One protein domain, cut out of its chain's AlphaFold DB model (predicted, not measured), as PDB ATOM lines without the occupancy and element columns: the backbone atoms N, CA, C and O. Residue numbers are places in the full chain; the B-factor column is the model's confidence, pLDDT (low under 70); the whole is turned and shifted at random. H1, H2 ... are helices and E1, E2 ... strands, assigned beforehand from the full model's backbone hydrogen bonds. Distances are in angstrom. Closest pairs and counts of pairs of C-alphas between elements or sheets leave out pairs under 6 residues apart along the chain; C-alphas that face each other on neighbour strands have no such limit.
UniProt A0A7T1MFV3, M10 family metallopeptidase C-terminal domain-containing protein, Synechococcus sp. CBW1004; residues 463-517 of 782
ATOM      1  N   GLU A 463       9.219 -18.699 -41.164       90.25
ATOM      2  CA  GLU A 463       7.842 -18.843 -41.628       90.25
ATOM      3  C   GLU A 463       7.126 -17.498 -41.823       90.25
ATOM      4  O   GLU A 463       7.536 -16.465 -41.300       90.25
ATOM      5  N   SER A 464       6.042 -17.508 -42.606       93.31
ATOM      6  CA  SER A 464       5.179 -16.332 -42.765       93.31
ATOM      7  C   SER A 464       4.354 -16.091 -41.500       93.31
ATOM      8  O   SER A 464       3.857 -17.038 -40.889       93.31
ATOM      9  N   ILE A 465       4.110 -14.819 -41.171       93.62
ATOM     10  CA  ILE A 465       3.296 -14.409 -40.020       93.62
ATOM     11  C   ILE A 465       1.866 -14.980 -40.064       93.62
ATOM     12  O   ILE A 465       1.250 -15.199 -39.023       93.62
ATOM     13  N   ASP A 466       1.345 -15.307 -41.253       91.94
ATOM     14  CA  ASP A 466       0.022 -15.924 -41.429       91.94
ATOM     15  C   ASP A 466      -0.073 -17.344 -40.848       91.94
ATOM     16  O   ASP A 466      -1.172 -17.837 -40.559       91.94
ATOM     17  N   LEU A 467       1.074 -18.006 -40.666       91.75
ATOM     18  CA  LEU A 467       1.187 -19.324 -40.041       91.75
ATOM     19  C   LEU A 467       1.291 -19.241 -38.515       91.75
ATOM     20  O   LEU A 467       1.151 -20.262 -37.838       91.75
ATOM     21  N   LEU A 468       1.436 -18.033 -37.969       92.75
ATOM     22  CA  LEU A 468       1.564 -17.776 -36.546       92.75
ATOM     23  C   LEU A 468       0.292 -17.140 -35.978       92.75
ATOM     24  O   LEU A 468      -0.445 -16.382 -36.620       92.75
ATOM     25  N   SER A 469      -0.018 -17.480 -34.738       92.00
ATOM     26  CA  SER A 469      -0.867 -16.672 -33.868       92.00
ATOM     27  C   SER A 469       0.023 -15.971 -32.862       92.00
ATOM     28  O   SER A 469       0.946 -16.599 -32.352       92.00
ATOM     29  N   TYR A 470      -0.273 -14.714 -32.553       94.75
ATOM     30  CA  TYR A 470       0.448 -13.994 -31.518       94.75
ATOM     31  C   TYR A 470      -0.490 -13.245 -30.579       94.75
ATOM     32  O   TYR A 470      -1.610 -12.878 -30.945       94.75
ATOM     33  N   SER A 471      -0.056 -13.088 -29.333       94.56
ATOM     34  CA  SER A 471      -0.844 -12.478 -28.261       94.56
ATOM     35  C   SER A 471       0.049 -11.753 -27.261       94.56
ATOM     36  O   SER A 471       1.235 -12.041 -27.159       94.56
ATOM     37  N   LEU A 472      -0.522 -10.816 -26.510       95.50
ATOM     38  CA  LEU A 472       0.195 -10.087 -25.469       95.50
ATOM     39  C   LEU A 472       0.134 -10.850 -24.141       95.50
ATOM     40  O   LEU A 472      -0.951 -11.193 -23.666       95.50
ATOM     41  N   SER A 473       1.288 -11.041 -23.507       94.69
ATOM     42  CA  SER A 473       1.420 -11.554 -22.144       94.69
ATOM     43  C   SER A 473       2.382 -10.668 -21.357       94.69
ATOM     44  O   SER A 473       3.591 -10.676 -21.589       94.69
ATOM     45  N   GLY A 474       1.845  -9.867 -20.432       90.94
ATOM     46  CA  GLY A 474       2.635  -8.854 -19.727       90.94
ATOM     47  C   GLY A 474       3.259  -7.857 -20.708       90.94
ATOM     48  O   GLY A 474       2.539  -7.256 -21.499       90.94
ATOM     49  N   ASP A 475       4.588  -7.735 -20.669       89.12
ATOM     50  CA  ASP A 475       5.386  -6.862 -21.546       89.12
ATOM     51  C   ASP A 475       6.050  -7.629 -22.710       89.12
ATOM     52  O   ASP A 475       7.074  -7.198 -23.244       89.12
ATOM     53  N   SER A 476       5.491  -8.782 -23.088       96.75
ATOM     54  CA  SER A 476       6.016  -9.643 -24.153       96.75
ATOM     55  C   SER A 476       4.930 -10.098 -25.122       96.75
ATOM     56  O   SER A 476       3.781 -10.319 -24.722       96.75
ATOM     57  N   LEU A 477       5.301 -10.279 -26.384       97.62
ATOM     58  CA  LEU A 477       4.482 -10.958 -27.379       97.62
ATOM     59  C   LEU A 477       4.790 -12.456 -27.342       97.62
ATOM     60  O   LEU A 477       5.949 -12.858 -27.369       97.62
ATOM     61  N   LEU A 478       3.746 -13.274 -27.273       97.12
ATOM     62  CA  LEU A 478       3.826 -14.725 -27.404       97.12
ATOM     63  C   LEU A 478       3.455 -15.108 -28.827       97.12
ATOM     64  O   LEU A 478       2.352 -14.763 -29.247       97.12
ATOM     65  N   PHE A 479       4.316 -15.838 -29.525       96.31
ATOM     66  CA  PHE A 479       4.074 -16.402 -30.849       96.31
ATOM     67  C   PHE A 479       3.844 -17.908 -30.730       96.31
ATOM     68  O   PHE A 479       4.453 -18.588 -29.913       96.31
ATOM     69  N   SER A 480       2.909 -18.445 -31.507       93.75
ATOM     70  CA  SER A 480       2.620 -19.881 -31.542       93.75
ATOM     71  C   SER A 480       2.223 -20.301 -32.946       93.75
ATOM     72  O   SER A 480       1.470 -19.602 -33.631       93.75
ATOM     73  N   ARG A 481       2.685 -21.476 -33.369       89.81
ATOM     74  CA  ARG A 481       2.414 -22.005 -34.709       89.81
ATOM     75  C   ARG A 481       0.977 -22.514 -34.817       89.81
ATOM     76  O   ARG A 481       0.546 -23.388 -34.063       89.81
ATOM     77  N   ARG A 482       0.228 -22.042 -35.820       84.50
ATOM     78  CA  ARG A 482      -1.168 -22.468 -36.072       84.50
ATOM     79  C   ARG A 482      -1.285 -23.931 -36.503       84.50
ATOM     80  O   ARG A 482      -2.374 -24.497 -36.451       84.50
ATOM     81  N   SER A 483      -0.177 -24.548 -36.912       74.81
ATOM     82  CA  SER A 483      -0.083 -25.967 -37.272       74.81
ATOM     83  C   SER A 483      -0.284 -26.924 -36.087       74.81
ATOM     84  O   SER A 483      -0.353 -28.134 -36.298       74.81
ATOM     85  N   GLY A 484      -0.428 -26.403 -34.862       64.25
ATOM     86  CA  GLY A 484      -0.679 -27.198 -33.663       64.25
ATOM     87  C   GLY A 484       0.590 -27.671 -32.956       64.25
ATOM     88  O   GLY A 484       0.503 -28.622 -32.178       64.25
ATOM     89  N   SER A 485       1.745 -27.032 -33.204       72.62
ATOM     90  CA  SER A 485       2.885 -27.181 -32.290       72.62
ATOM     91  C   SER A 485       2.519 -26.604 -30.919       72.62
ATOM     92  O   SER A 485       1.790 -25.614 -30.836       72.62
ATOM     93  N   ALA A 486       2.998 -27.242 -29.851       80.69
ATOM     94  CA  ALA A 486       2.855 -26.735 -28.487       80.69
ATOM     95  C   ALA A 486       3.883 -25.639 -28.155       80.69
ATOM     96  O   ALA A 486       3.821 -25.072 -27.068       80.69
ATOM     97  N   ASP A 487       4.805 -25.373 -29.081       90.38
ATOM     98  CA  ASP A 487       5.882 -24.403 -28.933       90.38
ATOM     99  C   ASP A 487       5.342 -22.971 -28.881       90.38
ATOM    100  O   ASP A 487       4.501 -22.578 -29.704       90.38
ATOM    101  N   VAL A 488       5.814 -22.209 -27.891       94.94
ATOM    102  CA  VAL A 488       5.447 -20.808 -27.687       94.94
ATOM    103  C   VAL A 488       6.697 -19.963 -27.505       94.94
ATOM    104  O   VAL A 488       7.373 -20.080 -26.484       94.94
ATOM    105  N   ASP A 489       6.921 -19.055 -28.444       97.38
ATOM    106  CA  ASP A 489       8.065 -18.151 -28.433       97.38
ATOM    107  C   ASP A 489       7.685 -16.834 -27.763       97.38
ATOM    108  O   ASP A 489       6.676 -16.211 -28.099       97.38
ATOM    109  N   GLN A 490       8.475 -16.402 -26.787       97.94
ATOM    110  CA  GLN A 490       8.260 -15.197 -26.002       97.94
ATOM    111  C   GLN A 490       9.257 -14.108 -26.402       97.94
ATOM    112  O   GLN A 490      10.447 -14.171 -26.097       97.94
ATOM    113  N   VAL A 491       8.745 -13.048 -27.017       98.38
ATOM    114  CA  VAL A 491       9.528 -11.899 -27.478       98.38
ATOM    115  C   VAL A 491       9.301 -10.724 -26.542       98.38
ATOM    116  O   VAL A 491       8.173 -10.243 -26.406       98.38
ATOM    117  N   TRP A 492      10.352 -10.257 -25.874       97.50
ATOM    118  CA  TRP A 492      10.261  -9.118 -24.961       97.50
ATOM    119  C   TRP A 492      10.317  -7.780 -25.693       97.50
ATOM    120  O   TRP A 492      10.951  -7.654 -26.732       97.50
ATOM    121  N   LYS A 493       9.687  -6.754 -25.106       91.12
ATOM    122  CA  LYS A 493       9.570  -5.408 -25.690       91.12
ATOM    123  C   LYS A 493      10.894  -4.725 -26.070       91.12
ATOM    124  O   LYS A 493      10.871  -3.831 -26.904       91.12
ATOM    125  N   GLY A 494      12.016  -5.107 -25.464       90.25
ATOM    126  CA  GLY A 494      13.345  -4.610 -25.850       90.25
ATOM    127  C   GLY A 494      13.910  -5.285 -27.100       90.25
ATOM    128  O   GLY A 494      15.113  -5.433 -27.178       90.25
ATOM    129  N   LEU A 495      13.062  -5.828 -27.974       96.81
ATOM    130  CA  LEU A 495      13.423  -6.340 -29.287       96.81
ATOM    131  C   LEU A 495      12.578  -5.570 -30.295       96.81
ATOM    132  O   LEU A 495      11.352  -5.668 -30.269       96.81
ATOM    133  N   GLU A 496      13.214  -4.764 -31.138       97.50
ATOM    134  CA  GLU A 496      12.525  -3.721 -31.901       97.50
ATOM    135  C   GLU A 496      11.921  -4.244 -33.201       97.50
ATOM    136  O   GLU A 496      10.839  -3.793 -33.594       97.50
ATOM    137  N   ASN A 497      12.603  -5.176 -33.868       98.25
ATOM    138  CA  ASN A 497      12.264  -5.610 -35.218       98.25
ATOM    139  C   ASN A 497      12.088  -7.126 -35.313       98.25
ATOM    140  O   ASN A 497      12.879  -7.914 -34.803       98.25
ATOM    141  N   LEU A 498      11.054  -7.548 -36.031       98.56
ATOM    142  CA  LEU A 498      10.756  -8.943 -36.307       98.56
ATOM    143  C   LEU A 498      10.614  -9.137 -37.816       98.56
ATOM    144  O   LEU A 498       9.973  -8.336 -38.497       98.56
ATOM    145  N   SER A 499      11.189 -10.210 -38.350       98.06
ATOM    146  CA  SER A 499      11.051 -10.594 -39.752       98.06
ATOM    147  C   SER A 499      10.371 -11.950 -39.876       98.06
ATOM    148  O   SER A 499      10.772 -12.899 -39.212       98.06
ATOM    149  N   PHE A 500       9.378 -12.055 -40.756       97.38
ATOM    150  CA  PHE A 500       8.653 -13.294 -41.042       97.38
ATOM    151  C   PHE A 500       8.784 -13.615 -42.526       97.38
ATOM    152  O   PHE A 500       8.174 -12.947 -43.365       97.38
ATOM    153  N   ASN A 501       9.612 -14.606 -42.868       93.81
ATOM    154  CA  ASN A 501       9.917 -14.974 -44.256       93.81
ATOM    155  C   ASN A 501      10.332 -13.761 -45.129       93.81
ATOM    156  O   ASN A 501       9.924 -13.630 -46.283       93.81
ATOM    157  N   GLY A 502      11.131 -12.853 -44.556       90.19
ATOM    158  CA  GLY A 502      11.660 -11.658 -45.224       90.19
ATOM    159  C   GLY A 502      10.809 -10.390 -45.083       90.19
ATOM    160  O   GLY A 502      11.324  -9.304 -45.334       90.19
ATOM    161  N   GLU A 503       9.558 -10.490 -44.627       95.56
ATOM    162  CA  GLU A 503       8.703  -9.325 -44.359       95.56
ATOM    163  C   GLU A 503       8.988  -8.767 -42.962       95.56
ATOM    164  O   GLU A 503       8.969  -9.517 -41.987       95.56
ATOM    165  N   ALA A 504       9.266  -7.466 -42.855       95.56
ATOM    166  CA  ALA A 504       9.671  -6.821 -41.607       95.56
ATOM    167  C   ALA A 504       8.507  -6.103 -40.911       95.56
ATOM    168  O   ALA A 504       7.735  -5.383 -41.546       95.56
ATOM    169  N   TYR A 505       8.440  -6.252 -39.591       96.62
ATOM    170  CA  TYR A 505       7.483  -5.608 -38.698       96.62
ATOM    171  C   TYR A 505       8.224  -5.077 -37.477       96.62
ATOM    172  O   TYR A 505       9.140  -5.727 -36.977       96.62
ATOM    173  N   THR A 506       7.811  -3.930 -36.951       96.69
ATOM    174  CA  THR A 506       8.286  -3.503 -35.632       96.69
ATOM    175  C   THR A 506       7.485  -4.191 -34.533       96.69
ATOM    176  O   THR A 506       6.312  -4.536 -34.717       96.69
ATOM    177  N   TYR A 507       8.083  -4.346 -33.355       95.62
ATOM    178  CA  TYR A 507       7.385  -4.849 -32.174       95.62
ATOM    179  C   TYR A 507       6.122  -4.037 -31.881       95.62
ATOM    180  O   TYR A 507       5.057  -4.606 -31.658       95.62
ATOM    181  N   ASP A 508       6.213  -2.706 -31.954       94.12
ATOM    182  CA  ASP A 508       5.074  -1.816 -31.720       94.12
ATOM    183  C   ASP A 508       3.958  -2.008 -32.759       94.12
ATOM    184  O   ASP A 508       2.784  -1.985 -32.397       94.12
ATOM    185  N   GLN A 509       4.288  -2.277 -34.031       93.56
ATOM    186  CA  GLN A 509       3.276  -2.599 -35.042       93.56
ATOM    187  C   GLN A 509       2.504  -3.867 -34.670       93.56
ATOM    188  O   GLN A 509       1.277  -3.878 -34.749       93.56
ATOM    189  N   LEU A 510       3.201  -4.925 -34.251       94.88
ATOM    190  CA  LEU A 510       2.565  -6.179 -33.832       94.88
ATOM    191  C   LEU A 510       1.828  -6.035 -32.496       94.88
ATOM    192  O   LEU A 510       0.793  -6.658 -32.279       94.88
ATOM    193  N   LEU A 511       2.324  -5.197 -31.591       94.06
ATOM    194  CA  LEU A 511       1.633  -4.885 -30.349       94.06
ATOM    195  C   LEU A 511       0.311  -4.157 -30.626       94.06
ATOM    196  O   LEU A 511      -0.723  -4.512 -30.053       94.06
ATOM    197  N   ASP A 512       0.322  -3.180 -31.531       91.56
ATOM    198  CA  ASP A 512      -0.868  -2.429 -31.921       91.56
ATOM    199  C   ASP A 512      -1.930  -3.346 -32.544       91.56
ATOM    200  O   ASP A 512      -3.108  -3.244 -32.186       91.56
ATOM    201  N   THR A 513      -1.548  -4.307 -33.396       89.81
ATOM    202  CA  THR A 513      -2.526  -5.253 -33.966       89.81
ATOM    203  C   THR A 513      -3.218  -6.097 -32.892       89.81
ATOM    204  O   THR A 513      -4.404  -6.405 -33.043       89.81
ATOM    205  N   VAL A 514      -2.531  -6.435 -31.793       90.75
ATOM    206  CA  VAL A 514      -3.125  -7.156 -30.652       90.75
ATOM    207  C   VAL A 514      -4.012  -6.241 -29.804       90.75
ATOM    208  O   VAL A 514      -5.087  -6.659 -29.371       90.75
ATOM    209  N   LEU A 515      -3.578  -5.006 -29.541       88.38
ATOM    210  CA  LEU A 515      -4.260  -4.092 -28.618       88.38
ATOM    211  C   LEU A 515      -5.504  -3.435 -29.217       88.38
ATOM    212  O   LEU A 515      -6.517  -3.289 -28.529       88.38
ATOM    213  N   VAL A 516      -5.422  -2.997 -30.473       83.31
ATOM    214  CA  VAL A 516      -6.473  -2.201 -31.126       83.31
ATOM    215  C   VAL A 516      -7.053  -2.871 -32.373       83.31
ATOM    216  O   VAL A 516      -8.019  -2.363 -32.944       83.31
ATOM    217  N   GLY A 517      -6.537  -4.046 -32.742       74.19
ATOM    218  CA  GLY A 517      -6.880  -4.744 -33.975       74.19
ATOM    219  C   GLY A 517      -5.986  -4.311 -35.141       74.19
ATOM    220  O   GLY A 517      -5.312  -3.282 -35.061       74.19
TER     221      GLY A 517
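This is residues 463 to 517 of the 782 residues of the protein "M10 family metallopeptidase C-terminal domain-containing protein" of Synechococcus sp. CBW1004 (UniProt A0A7T1MFV3). A small three-stranded sheet, E1 E2 E3, and a separate two-stranded hairpin, E4 and E5, spread from each other like the arms of a V, and the short helix H1 lies near the place where the arms come together, crossing one face of the sheet. The residues before E1, 463 to 467, lie toward the open side of the V. The printed part has 55 residues, with five named strands and then one named helix along the chain, E1 E2 E3 E4 E5 H1; both sheets, in the orders E1 - E2 - E3 and E4 - E5, are antiparallel, and the class is mixed, helices and strands. The whole is compact, with a radius of gyration of the C-alphas of 10.7 A, and rounded, spanning 25 by 25 by 21 A.

E1 is residues 468 to 473, 15.7 A from first to last C-alpha, and begins with C-alpha 468 at (1.564, -17.776, -36.546). E2 is residues 476 to 481, 16.7 A long. E3 is residues 488 to 492, 12.9 A long. E4 is residues 497 to 500, 10.3 A long, and begins with C-alpha 497 at (12.264, -5.610, -35.218). E5 is residues 503 to 506, 10.5 A long. H1 is residues 507 to 516, 14.1 A long, and ends with C-alpha 516 at (-6.473, -2.201, -31.126).

E1, E2 and E3 form a meander, each strand the antiparallel neighbour of the one before, with E1 and E3 as edge strands. In the hairpin of E1 and E2, at 153 degrees, N 471 and O 478 are within hydrogen-bond range at 2.9 A. In the hairpin of E2 and E3, at 154 degrees, N 479 and O 489 are within range at 2.8 A. H1 is on this sheet, forming two layers, helix on one face of a sheet, at a height over the sheet of 8.6 A. It lies over E1 and only just over E2, on which 3 of its C-alphas fall. On the local plane it runs across the strands, at 81 degrees to E1. The closest C-alphas of E1 and H1 are those of Ser 471 and Val 514, 6.3 A apart. Every O i to N i+4 pair of H1 is within hydrogen-bond range. The closest C-alphas of E4 and H1 are those of Asn 497 and Tyr 507, 5.8 A apart. E4 and E5 are a hairpin at 151 degrees, with N 498 and O 505 at 2.8 A. E3 and E4 are apart, and E5 is apart from E1, E2 and E3.

The two C-alphas farthest apart are those of Gly 484 and Gly 494, at 27.7 A. The printed part has no cut, and no link is long; that from E2 to E3, with 6 residues, is short, and the others are tight. The mean pLDDT of the printed part is 91.9, and one residue, Gly 484, is under 70.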